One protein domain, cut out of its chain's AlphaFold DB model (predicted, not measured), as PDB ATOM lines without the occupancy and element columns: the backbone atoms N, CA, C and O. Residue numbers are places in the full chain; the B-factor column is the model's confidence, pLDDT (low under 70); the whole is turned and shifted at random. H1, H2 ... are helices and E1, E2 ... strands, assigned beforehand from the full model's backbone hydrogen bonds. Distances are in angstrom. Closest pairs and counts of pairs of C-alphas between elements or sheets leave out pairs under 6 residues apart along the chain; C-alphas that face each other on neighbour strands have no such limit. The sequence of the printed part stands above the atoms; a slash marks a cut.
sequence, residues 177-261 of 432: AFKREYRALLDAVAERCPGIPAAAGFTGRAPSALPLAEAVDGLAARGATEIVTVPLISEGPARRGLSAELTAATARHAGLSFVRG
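Overview. This is residues 177 to 261 of the 432 residues of an uncharacterized protein of Streptomyces sp. MZ03-48 (UniProt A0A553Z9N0). Two helices, H2 and H3, run side by side and pack over one face of a small sheet of two parallel strands, E1 and E2, while the longest helix, H1, is set off to one side of this body. A long stretch without a named element, residues 193 to 211, joins H1 to the rest, and residues 233 to 240 stick out. The printed part has 85 residues with three named helices and two named strands, in the order H1, H2, E1, H3, E2, and its class is mostly helix. It is compact, with a radius of gyration of the C-alphas of 12.7 A, and it spans 31 by 28 by 22 A.

Along the chain. H1 takes residues 177 to 192 and is 23.1 A long from first to last C-alpha, beginning at C-alpha 177 at (162.250, 148.306, 191.183). H2, residues 212 to 221, is 14.3 A long and begins at C-alpha 212 at (166.177, 154.596, 171.890). E1, residues 226 to 229, is 9.9 A long. H3, residues 240 to 250, is 15.6 A long. E2, residues 257 to 260, is 10.5 A long and ends at C-alpha 260 at (155.170, 160.958, 167.988).

Arrangement. E1 and E2 are parallel neighbours, with 22 degrees between their directions. The C-alphas of 227 and 258 face each other at 4.5 A. N 227 and O 257 are within hydrogen-bond range at 2.9 A, and N 259 and O 227 at 2.8 A. E1, H3 and E2 form a strand-helix-strand unit, two parallel neighbour strands with a helix between them along the chain, and its crossover is right-handed. The closest C-alphas of H3 and E2 are those of Thr 250 and Ser 257, 6.6 A apart. E1 and H3 are near each other, with 6 pairs of C-alphas within 10 A. H2 and H3 touch, closest at the C-alphas of Ala 213 and Ala 249, 5.0 A apart. They run the same way at a shallow tilt of 26 degrees. The closest C-alphas of H2 and E1 are those of Val 216 and Ile 227, 7.8 A apart. H2 and E2 are apart. H1 is apart from H2, E1, H3 and E2. In H1, H2 and H3 every O i to N i+4 pair is within hydrogen-bond range.

Size, cuts and confidence. The two C-alphas farthest apart are those of Ala 177 and Gly 255, at 37.4 A. The printed part has no cut. The link from H1 to H2, 19 residues, is long; that from H2 to E1 is tight, and those from E1 to H3 and from H3 to E2 are short. Residues 233 to 240 stand free. The mean pLDDT of the printed part is 73.3, and 33 residues are under 70: residues 177 to 191, residue 193, residues 202 to 211 and residues 235 to 241.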
ATOM      1  N   ALA A 177     163.686 148.036 191.234       48.53
ATOM      2  CA  ALA A 177     162.250 148.306 191.183       48.53
ATOM      3  C   ALA A 177     161.875 149.004 189.871       48.53
ATOM      4  O   ALA A 177     161.033 148.503 189.129       48.53
ATOM      5  N   PHE A 178     162.646 150.031 189.509       47.16
ATOM      6  CA  PHE A 178     162.511 150.757 188.250       47.16
ATOM      7  C   PHE A 178     162.541 149.837 187.017       47.16
ATOM      8  O   PHE A 178     161.633 149.837 186.188       47.16
ATOM      9  N   LYS A 179     163.559 148.968 186.929       53.12
ATOM     10  CA  LYS A 179     163.720 148.018 185.812       53.12
ATOM     11  C   LYS A 179     162.602 146.971 185.741       53.12
ATOM     12  O   LYS A 179     162.300 146.483 184.655       53.12
ATOM     13  N   ARG A 180     162.030 146.569 186.880       58.28
ATOM     14  CA  ARG A 180     160.970 145.552 186.952       58.28
ATOM     15  C   ARG A 180     159.619 146.127 186.538       58.28
ATOM     16  O   ARG A 180     158.934 145.520 185.725       58.28
ATOM     17  N   GLU A 181     159.266 147.292 187.062       55.47
ATOM     18  CA  GLU A 181     157.995 147.960 186.769       55.47
ATOM     19  C   GLU A 181     157.920 148.379 185.304       55.47
ATOM     20  O   GLU A 181     156.937 148.107 184.621       55.47
ATOM     21  N   TYR A 182     159.011 148.913 184.766       55.53
ATOM     22  CA  TYR A 182     159.073 149.282 183.359       55.53
ATOM     23  C   TYR A 182     158.904 148.073 182.413       55.53
ATOM     24  O   TYR A 182     158.224 148.168 181.395       55.53
ATOM     25  N   ARG A 183     159.451 146.898 182.765       61.88
ATOM     26  CA  ARG A 183     159.234 145.653 182.000       61.88
ATOM     27  C   ARG A 183     157.791 145.160 182.078       61.88
ATOM     28  O   ARG A 183     157.250 144.762 181.054       61.88
ATOM     29  N   ALA A 184     157.169 145.236 183.255       60.78
ATOM     30  CA  ALA A 184     155.763 144.876 183.427       60.78
ATOM     31  C   ALA A 184     154.836 145.759 182.572       60.78
ATOM     32  O   ALA A 184     153.884 145.259 181.976       60.78
ATOM     33  N   LEU A 185     155.156 147.052 182.440       60.03
ATOM     34  CA  LEU A 185     154.420 147.964 181.566       60.03
ATOM     35  C   LEU A 185     154.536 147.571 180.083       60.03
ATOM     36  O   LEU A 185     153.540 147.600 179.365       60.03
ATOM     37  N   LEU A 186     155.728 147.181 179.619       59.38
ATOM     38  CA  LEU A 186     155.930 146.748 178.229       59.38
ATOM     39  C   LEU A 186     155.163 145.473 177.896       59.38
ATOM     40  O   LEU A 186     154.556 145.393 176.829       59.38
ATOM     41  N   ASP A 187     155.181 144.502 178.807       64.94
ATOM     42  CA  ASP A 187     154.447 143.252 178.633       64.94
ATOM     43  C   ASP A 187     152.928 143.541 178.570       64.94
ATOM     44  O   ASP A 187     152.251 143.100 177.642       64.94
ATOM     45  N   ALA A 188     152.418 144.415 179.446       63.94
ATOM     46  CA  ALA A 188     151.014 144.834 179.447       63.94
ATOM     47  C   ALA A 188     150.591 145.605 178.177       63.94
ATOM     48  O   ALA A 188     149.457 145.450 177.712       63.94
ATOM     49  N   VAL A 189     151.466 146.440 177.607       63.38
ATOM     50  CA  VAL A 189     151.198 147.146 176.338       63.38
ATOM     51  C   VAL A 189     151.177 146.166 175.164       63.38
ATOM     52  O   VAL A 189     150.280 146.246 174.325       63.38
ATOM     53  N   ALA A 190     152.117 145.218 175.114       65.81
ATOM     54  CA  ALA A 190     152.178 144.214 174.053       65.81
ATOM     55  C   ALA A 190     150.921 143.323 174.029       65.81
ATOM     56  O   ALA A 190     150.379 143.054 172.959       65.81
ATOM     57  N   GLU A 191     150.399 142.938 175.198       69.50
ATOM     58  CA  GLU A 191     149.141 142.183 175.320       69.50
ATOM     59  C   GLU A 191     147.926 142.927 174.735       69.50
ATOM     60  O   GLU A 191     147.020 142.309 174.178       69.50
ATOM     61  N   ARG A 192     147.904 144.262 174.829       72.44
ATOM     62  CA  ARG A 192     146.806 145.123 174.343       72.44
ATOM     63  C   ARG A 192     146.892 145.447 172.852       72.44
ATOM     64  O   ARG A 192     145.917 145.944 172.279       72.44
ATOM     65  N   CYS A 193     148.039 145.177 172.236       69.56
ATOM     66  CA  CYS A 193     148.330 145.442 170.832       69.56
ATOM     67  C   CYS A 193     148.854 144.170 170.134       69.56
ATOM     68  O   CYS A 193     149.993 144.153 169.657       69.56
ATOM     69  N   PRO A 194     148.047 143.092 170.058       71.44
ATOM     70  CA  PRO A 194     148.482 141.844 169.444       71.44
ATOM     71  C   PRO A 194     148.860 142.070 167.976       71.44
ATOM     72  O   PRO A 194     148.117 142.687 167.215       71.44
ATOM     73  N   GLY A 195     150.033 141.570 167.583       73.88
ATOM     74  CA  GLY A 195     150.562 141.717 166.224       73.88
ATOM     75  C   GLY A 195     151.333 143.013 165.962       73.88
ATOM     76  O   GLY A 195     151.889 143.157 164.877       73.88
ATOM     77  N   ILE A 196     151.430 143.923 166.937       78.69
ATOM     78  CA  ILE A 196     152.239 145.142 166.828       78.69
ATOM     79  C   ILE A 196     153.509 144.958 167.664       78.69
ATOM     80  O   ILE A 196     153.426 144.871 168.891       78.69
ATOM     81  N   PRO A 197     154.702 144.889 167.046       79.12
ATOM     82  CA  PRO A 197     155.945 144.805 167.796       79.12
ATOM     83  C   PRO A 197     156.131 146.050 168.674       79.12
ATOM     84  O   PRO A 197     156.240 147.162 168.166       79.12
ATOM     85  N   ALA A 198     156.204 145.863 169.990       77.25
ATOM     86  CA  ALA A 198     156.574 146.923 170.923       77.25
ATOM     87  C   ALA A 198     158.101 146.973 171.096       77.25
ATOM     88  O   ALA A 198     158.807 146.020 170.767       77.25
ATOM     89  N   ALA A 199     158.638 148.085 171.588       77.69
ATOM     90  CA  ALA A 199     159.995 148.180 172.119       77.69
ATOM     91  C   ALA A 199     160.068 149.350 173.101       77.69
ATOM     92  O   ALA A 199     159.266 150.280 173.036       77.69
ATOM     93  N   ALA A 200     161.040 149.295 174.000       74.00
ATOM     94  CA  ALA A 200     161.332 150.360 174.942       74.00
ATOM     95  C   ALA A 200     162.680 150.991 174.638       74.00
ATOM     96  O   ALA A 200     163.633 150.271 174.345       74.00
ATOM     97  N   GLY A 201     162.771 152.301 174.841       72.00
ATOM     98  CA  GLY A 201     164.026 153.028 174.810       72.00
ATOM     99  C   GLY A 201     163.975 154.249 175.717       72.00
ATOM    100  O   GLY A 201     162.905 154.815 175.946       72.00
ATOM    101  N   PHE A 202     165.134 154.654 176.224       69.50
ATOM    102  CA  PHE A 202     165.304 155.942 176.889       69.50
ATOM    103  C   PHE A 202     165.977 156.925 175.941       69.50
ATOM    104  O   PHE A 202     166.867 156.546 175.178       69.50
ATOM    105  N   THR A 203     165.536 158.176 176.028       65.25
ATOM    106  CA  THR A 203     166.133 159.317 175.343       65.25
ATOM    107  C   THR A 203     167.401 159.772 176.046       65.25
ATOM    108  O   THR A 203     167.611 159.527 177.237       65.25
ATOM    109  N   GLY A 204     168.230 160.494 175.305       54.41
ATOM    110  CA  GLY A 204     169.456 161.086 175.811       54.41
ATOM    111  C   GLY A 204     170.666 160.474 175.130       54.41
ATOM    112  O   GLY A 204     170.690 159.305 174.752       54.41
ATOM    113  N   ARG A 205     171.722 161.275 174.991       39.03
ATOM    114  CA  ARG A 205     172.903 160.895 174.223       39.03
ATOM    115  C   ARG A 205     173.894 160.053 175.011       39.03
ATOM    116  O   ARG A 205     175.018 160.454 175.243       39.03
ATOM    117  N   ALA A 206     173.391 158.877 175.330       42.94
ATOM    118  CA  ALA A 206     173.977 157.746 175.973       42.94
ATOM    119  C   ALA A 206     174.740 158.017 177.306       42.94
ATOM    120  O   ALA A 206     175.487 158.962 177.459       42.94
ATOM    121  N   PRO A 207     174.628 157.115 178.274       48.56
ATOM    122  CA  PRO A 207     174.256 155.782 177.946       48.56
ATOM    123  C   PRO A 207     173.101 155.279 178.795       48.56
ATOM    124  O   PRO A 207     172.805 155.759 179.887       48.56
ATOM    125  N   SER A 208     172.350 154.391 178.166       43.72
ATOM    126  CA  SER A 208     171.058 153.886 178.595       43.72
ATOM    127  C   SER A 208     171.030 152.382 178.329       43.72
ATOM    128  O   SER A 208     171.644 151.914 177.377       43.72
ATOM    129  N   ALA A 209     170.341 151.625 179.189       45.09
ATOM    130  CA  ALA A 209     170.261 150.154 179.219       45.09
ATOM    131  C   ALA A 209     169.530 149.646 178.003       45.09
ATOM    132  O   ALA A 209     169.619 148.473 177.660       45.09
ATOM    133  N   LEU A 210     168.749 150.559 177.444       57.50
ATOM    134  CA  LEU A 210     167.884 150.427 176.311       57.50
ATOM    135  C   LEU A 210     167.969 151.787 175.600       57.50
ATOM    136  O   LEU A 210     167.127 152.655 175.853       57.50
ATOM    137  N   PRO A 211     169.024 152.060 174.812       69.25
ATOM    138  CA  PRO A 211     169.082 153.274 174.007       69.25
ATOM    139  C   PRO A 211     167.901 153.298 173.038       69.25
ATOM    140  O   PRO A 211     167.571 152.275 172.432       69.25
ATOM    141  N   LEU A 212     167.275 154.461 172.850       74.69
ATOM    142  CA  LEU A 212     166.177 154.596 171.890       74.69
ATOM    143  C   LEU A 212     166.587 154.159 170.478       74.69
ATOM    144  O   LEU A 212     165.820 153.493 169.784       74.69
ATOM    145  N   ALA A 213     167.823 154.469 170.092       80.69
ATOM    146  CA  ALA A 213     168.434 154.027 168.847       80.69
ATOM    147  C   ALA A 213     168.364 152.499 168.642       80.69
ATOM    148  O   ALA A 213     167.968 152.047 167.571       80.69
ATOM    149  N   GLU A 214     168.690 151.701 169.663       76.62
ATOM    150  CA  GLU A 214     168.665 150.233 169.573       76.62
ATOM    151  C   GLU A 214     167.236 149.682 169.546       76.62
ATOM    152  O   GLU A 214     166.957 148.695 168.865       76.62
ATOM    153  N   ALA A 215     166.304 150.337 170.244       79.56
ATOM    154  CA  ALA A 215     164.888 149.989 170.179       79.56
ATOM    155  C   ALA A 215     164.334 150.164 168.754       79.56
ATOM    156  O   ALA A 215     163.627 149.290 168.250       79.56
ATOM    157  N   VAL A 216     164.702 151.270 168.096       87.06
ATOM    158  CA  VAL A 216     164.374 151.547 166.690       87.06
ATOM    159  C   VAL A 216     165.026 150.519 165.764       87.06
ATOM    160  O   VAL A 216     164.332 149.953 164.923       87.06
ATOM    161  N   ASP A 217     166.314 150.212 165.955       83.31
ATOM    162  CA  ASP A 217     167.029 149.199 165.163       83.31
ATOM    163  C   ASP A 217     166.358 147.822 165.266       83.31
ATOM    164  O   ASP A 217     166.126 147.153 164.259       83.31
ATOM    165  N   GLY A 218     165.985 147.417 166.482       80.31
ATOM    166  CA  GLY A 218     165.298 146.154 166.733       80.31
ATOM    167  C   GLY A 218     163.892 146.096 166.134       80.31
ATOM    168  O   GLY A 218     163.458 145.029 165.703       80.31
ATOM    169  N   LEU A 219     163.168 147.219 166.082       84.38
ATOM    170  CA  LEU A 219     161.871 147.309 165.405       84.38
ATOM    171  C   LEU A 219     162.022 147.225 163.883       84.38
ATOM    172  O   LEU A 219     161.300 146.457 163.245       84.38
ATOM    173  N   ALA A 220     162.987 147.948 163.315       88.38
ATOM    174  CA  ALA A 220     163.280 147.937 161.886       88.38
ATOM    175  C   ALA A 220     163.709 146.542 161.400       88.38
ATOM    176  O   ALA A 220     163.194 146.045 160.402       88.38
ATOM    177  N   ALA A 221     164.565 145.849 162.161       85.25
ATOM    178  CA  ALA A 221     164.987 144.477 161.866       85.25
ATOM    179  C   ALA A 221     163.824 143.464 161.860       85.25
ATOM    180  O   ALA A 221     163.924 142.407 161.240       85.25
ATOM    181  N   ARG A 222     162.707 143.785 162.526       83.25
ATOM    182  CA  ARG A 222     161.463 142.996 162.509       83.25
ATOM    183  C   ARG A 222     160.498 143.405 161.389       83.25
ATOM    184  O   ARG A 222     159.366 142.933 161.374       83.25
ATOM    185  N   GLY A 223     160.931 144.261 160.463       87.69
ATOM    186  CA  GLY A 223     160.153 144.684 159.299       87.69
ATOM    187  C   GLY A 223     159.217 145.867 159.548       87.69
ATOM    188  O   GLY A 223     158.316 146.092 158.743       87.69
ATOM    189  N   ALA A 224     159.394 146.623 160.640       88.44
ATOM    190  CA  ALA A 224     158.641 147.860 160.831       88.44
ATOM    191  C   ALA A 224     159.026 148.894 159.758       88.44
ATOM    192  O   ALA A 224     160.209 149.141 159.536       88.44
ATOM    193  N   THR A 225     158.031 149.512 159.123       91.50
ATOM    194  CA  THR A 225     158.189 150.621 158.157       91.50
ATOM    195  C   THR A 225     157.748 151.968 158.736       91.50
ATOM    196  O   THR A 225     158.085 153.034 158.221       91.50
ATOM    197  N   GLU A 226     157.031 151.935 159.856       92.56
ATOM    198  CA  GLU A 226     156.565 153.097 160.600       92.56
ATOM    199  C   GLU A 226     156.641 152.794 162.100       92.56
ATOM    200  O   GLU A 226     156.245 151.715 162.547       92.56
ATOM    201  N   ILE A 227     157.167 153.740 162.879       92.25
ATOM    202  CA  ILE A 227     157.273 153.640 164.339       92.25
ATOM    203  C   ILE A 227     156.425 154.726 164.986       92.25
ATOM    204  O   ILE A 227     156.606 155.909 164.720       92.25
ATOM    205  N   VAL A 228     155.553 154.343 165.914       90.62
ATOM    206  CA  VAL A 228     154.831 155.304 166.755       90.62
ATOM    207  C   VAL A 228     155.470 155.325 168.136       90.62
ATOM    208  O   VAL A 228     155.454 154.324 168.853       90.62
ATOM    209  N   THR A 229     156.008 156.476 168.526       90.31
ATOM    210  CA  THR A 229     156.672 156.654 169.820       90.31
ATOM    211  C   THR A 229     155.742 157.347 170.804       90.31
ATOM    212  O   THR A 229     155.294 158.462 170.544       90.31
ATOM    213  N   VAL A 230     155.499 156.728 171.962       87.00
ATOM    214  CA  VAL A 230     154.732 157.316 173.072       87.00
ATOM    215  C   VAL A 230     155.676 157.539 174.262       87.00
ATOM    216  O   VAL A 230     156.124 156.558 174.858       87.00
ATOM    217  N   PRO A 231     156.022 158.791 174.615       82.94
ATOM    218  CA  PRO A 231     156.819 159.065 175.808       82.94
ATOM    219  C   PRO A 231     156.000 158.764 177.072       82.94
ATOM    220  O   PRO A 231     154.786 158.932 177.075       82.94
ATOM    221  N   LEU A 232     156.642 158.334 178.161       77.19
ATOM    222  CA  LEU A 232     155.932 158.067 179.426       77.19
ATOM    223  C   LEU A 232     155.730 159.313 180.295       77.19
ATOM    224  O   LEU A 232     154.907 159.288 181.207       77.19
ATOM    225  N   ILE A 233     156.475 160.382 180.019       74.62
ATOM    226  CA  ILE A 233     156.426 161.655 180.738       74.62
ATOM    227  C   ILE A 233     156.380 162.772 179.695       74.62
ATOM    228  O   ILE A 233     157.036 162.683 178.654       74.62
ATOM    229  N   SER A 234     155.594 163.811 179.955       72.44
ATOM    230  CA  SER A 234     155.489 164.984 179.099       72.44
ATOM    231  C   SER A 234     156.819 165.734 179.054       72.44
ATOM    232  O   SER A 234     157.259 166.342 180.026       72.44
ATOM    233  N   GLU A 235     157.463 165.710 177.891       60.28
ATOM    234  CA  GLU A 235     158.758 166.364 177.674       60.28
ATOM    235  C   GLU A 235     158.637 167.752 177.016       60.28
ATOM    236  O   GLU A 235     159.581 168.545 177.040       60.28
ATOM    237  N   GLY A 236     157.470 168.085 176.463       50.44
ATOM    238  CA  GLY A 236     157.272 169.258 175.611       50.44
ATOM    239  C   GLY A 236     157.993 169.154 174.248       50.44
ATOM    240  O   GLY A 236     159.004 168.470 174.110       50.44
ATOM    241  N   PRO A 237     157.516 169.827 173.186       44.44
ATOM    242  CA  PRO A 237     158.179 169.952 171.890       44.44
ATOM    243  C   PRO A 237     159.523 170.696 171.961       44.44
ATOM    244  O   PRO A 237     160.341 170.540 171.058       44.44
ATOM    245  N   ALA A 238     159.783 171.476 173.019       36.97
ATOM    246  CA  ALA A 238     161.040 172.206 173.195       36.97
ATOM    247  C   ALA A 238     162.225 171.310 173.614       36.97
ATOM    248  O   ALA A 238     163.378 171.684 173.374       36.97
ATOM    249  N   ARG A 239     161.982 170.109 174.171       50.53
ATOM    250  CA  ARG A 239     163.027 169.083 174.329       50.53
ATOM    251  C   ARG A 239     163.360 168.511 172.951       50.53
ATOM    252  O   ARG A 239     162.831 167.494 172.517       50.53
ATOM    253  N   ARG A 240     164.294 169.175 172.262       49.31
ATOM    254  CA  ARG A 240     164.824 168.765 170.948       49.31
ATOM    255  C   ARG A 240     165.447 167.359 170.949       49.31
ATOM    256  O   ARG A 240     165.660 166.816 169.873       49.31
ATOM    257  N   GLY A 241     165.720 166.779 172.123       65.25
ATOM    258  CA  GLY A 241     166.373 165.478 172.291       65.25
ATOM    259  C   GLY A 241     165.622 164.322 171.632       65.25
ATOM    260  O   GLY A 241     166.174 163.695 170.738       65.25
ATOM    261  N   LEU A 242     164.356 164.084 172.003       75.75
ATOM    262  CA  LEU A 242     163.600 162.926 171.510       75.75
ATOM    263  C   LEU A 242     163.420 162.947 169.985       75.75
ATOM    264  O   LEU A 242     163.721 161.964 169.317       75.75
ATOM    265  N   SER A 243     162.950 164.061 169.414       80.44
ATOM    266  CA  SER A 243     162.701 164.141 167.967       80.44
ATOM    267  C   SER A 243     163.990 164.066 167.150       80.44
ATOM    268  O   SER A 243     164.011 163.415 166.107       80.44
ATOM    269  N   ALA A 244     165.069 164.707 167.611       81.88
ATOM    270  CA  ALA A 244     166.361 164.620 166.936       81.88
ATOM    271  C   ALA A 244     166.939 163.201 167.016       81.88
ATOM    272  O   ALA A 244     167.467 162.701 166.025       81.88
ATOM    273  N   GLU A 245     166.802 162.534 168.164       83.56
ATOM    274  CA  GLU A 245     167.270 161.163 168.361       83.56
ATOM    275  C   GLU A 245     166.464 160.160 167.530       83.56
ATOM    276  O   GLU A 245     167.063 159.328 166.856       83.56
ATOM    277  N   LEU A 246     165.133 160.289 167.485       88.38
ATOM    278  CA  LEU A 246     164.284 159.497 166.589       88.38
ATOM    279  C   LEU A 246     164.671 159.714 165.128       88.38
ATOM    280  O   LEU A 246     164.884 158.739 164.422       88.38
ATOM    281  N   THR A 247     164.844 160.969 164.700       90.56
ATOM    282  CA  THR A 247     165.258 161.297 163.326       90.56
ATOM    283  C   THR A 247     166.598 160.646 162.980       90.56
ATOM    284  O   THR A 247     166.736 160.036 161.923       90.56
ATOM    285  N   ALA A 248     167.588 160.734 163.873       89.12
ATOM    286  CA  ALA A 248     168.888 160.105 163.669       89.12
ATOM    287  C   ALA A 248     168.791 158.570 163.654       89.12
ATOM    288  O   ALA A 248     169.450 157.915 162.846       89.12
ATOM    289  N   ALA A 249     167.966 157.992 164.528       88.50
ATOM    290  CA  ALA A 249     167.774 156.554 164.616       88.50
ATOM    291  C   ALA A 249     167.069 155.996 163.373       88.50
ATOM    292  O   ALA A 249     167.541 155.003 162.824       88.50
ATOM    293  N   THR A 250     165.995 156.640 162.903       93.31
ATOM    294  CA  THR A 250     165.243 156.195 161.722       93.31
ATOM    295  C   THR A 250     165.993 156.439 160.421       93.31
ATOM    296  O   THR A 250     165.890 155.615 159.523       93.31
ATOM    297  N   ALA A 251     166.820 157.487 160.324       92.88
ATOM    298  CA  ALA A 251     167.643 157.751 159.137       92.88
ATOM    299  C   ALA A 251     168.633 156.617 158.796       92.88
ATOM    300  O   ALA A 251     169.128 156.555 157.671       92.88
ATOM    301  N   ARG A 252     168.917 155.706 159.740       91.38
ATOM    302  CA  ARG A 252     169.736 154.502 159.509       91.38
ATOM    303  C   ARG A 252     169.001 153.399 158.739       91.38
ATOM    304  O   ARG A 252     169.652 152.471 158.269       91.38
ATOM    305  N   HIS A 253     167.679 153.501 158.594       94.25
ATOM    306  CA  HIS A 253     166.827 152.479 157.988       94.25
ATOM    307  C   HIS A 253     166.041 153.064 156.819       94.25
ATOM    308  O   HIS A 253     165.191 153.938 156.985       94.25
ATOM    309  N   ALA A 254     166.320 152.577 155.609       91.25
ATOM    310  CA  ALA A 254     165.656 153.062 154.405       91.25
ATOM    311  C   ALA A 254     164.142 152.785 154.456       91.25
ATOM    312  O   ALA A 254     163.719 151.655 154.683       91.25
ATOM    313  N   GLY A 255     163.332 153.821 154.219       88.94
ATOM    314  CA  GLY A 255     161.868 153.720 154.213       88.94
ATOM    315  C   GLY A 255     161.212 153.699 155.597       88.94
ATOM    316  O   GLY A 255     159.994 153.565 155.664       88.94
ATOM    317  N   LEU A 256     161.981 153.849 156.683       94.81
ATOM    318  CA  LEU A 256     161.445 153.917 158.040       94.81
ATOM    319  C   LEU A 256     161.008 155.341 158.391       94.81
ATOM    320  O   LEU A 256     161.814 156.273 158.391       94.81
ATOM    321  N   SER A 257     159.737 155.495 158.742       93.94
ATOM    322  CA  SER A 257     159.165 156.750 159.241       93.94
ATOM    323  C   SER A 257     158.818 156.653 160.727       93.94
ATOM    324  O   SER A 257     158.796 155.561 161.303       93.94
ATOM    325  N   PHE A 258     158.560 157.794 161.371       93.00
ATOM    326  CA  PHE A 258     158.056 157.800 162.738       93.00
ATOM    327  C   PHE A 258     156.986 158.862 162.975       93.00
ATOM    328  O   PHE A 258     157.002 159.932 162.371       93.00
ATOM    329  N   VAL A 259     156.104 158.571 163.927       90.19
ATOM    330  CA  VAL A 259     155.075 159.467 164.460       90.19
ATOM    331  C   VAL A 259     155.265 159.561 165.970       90.19
ATOM    332  O   VAL A 259     155.589 158.576 166.635       90.19
ATOM    333  N   ARG A 260     155.059 160.747 166.542       86.81
ATOM    334  CA  ARG A 260     155.170 160.958 167.988       86.81
ATOM    335  C   ARG A 260     153.793 161.161 168.612       86.81
ATOM    336  O   ARG A 260     153.097 162.114 168.279       86.81
ATOM    337  N   GLY A 261     153.445 160.295 169.556       85.12
ATOM    338  CA  GLY A 261     152.296 160.459 170.437       85.12
ATOM    339  C   GLY A 261     152.590 161.364 171.633       85.12
ATOM    340  O   GLY A 261     153.738 161.690 171.938       85.12
TER     341      GLY A 261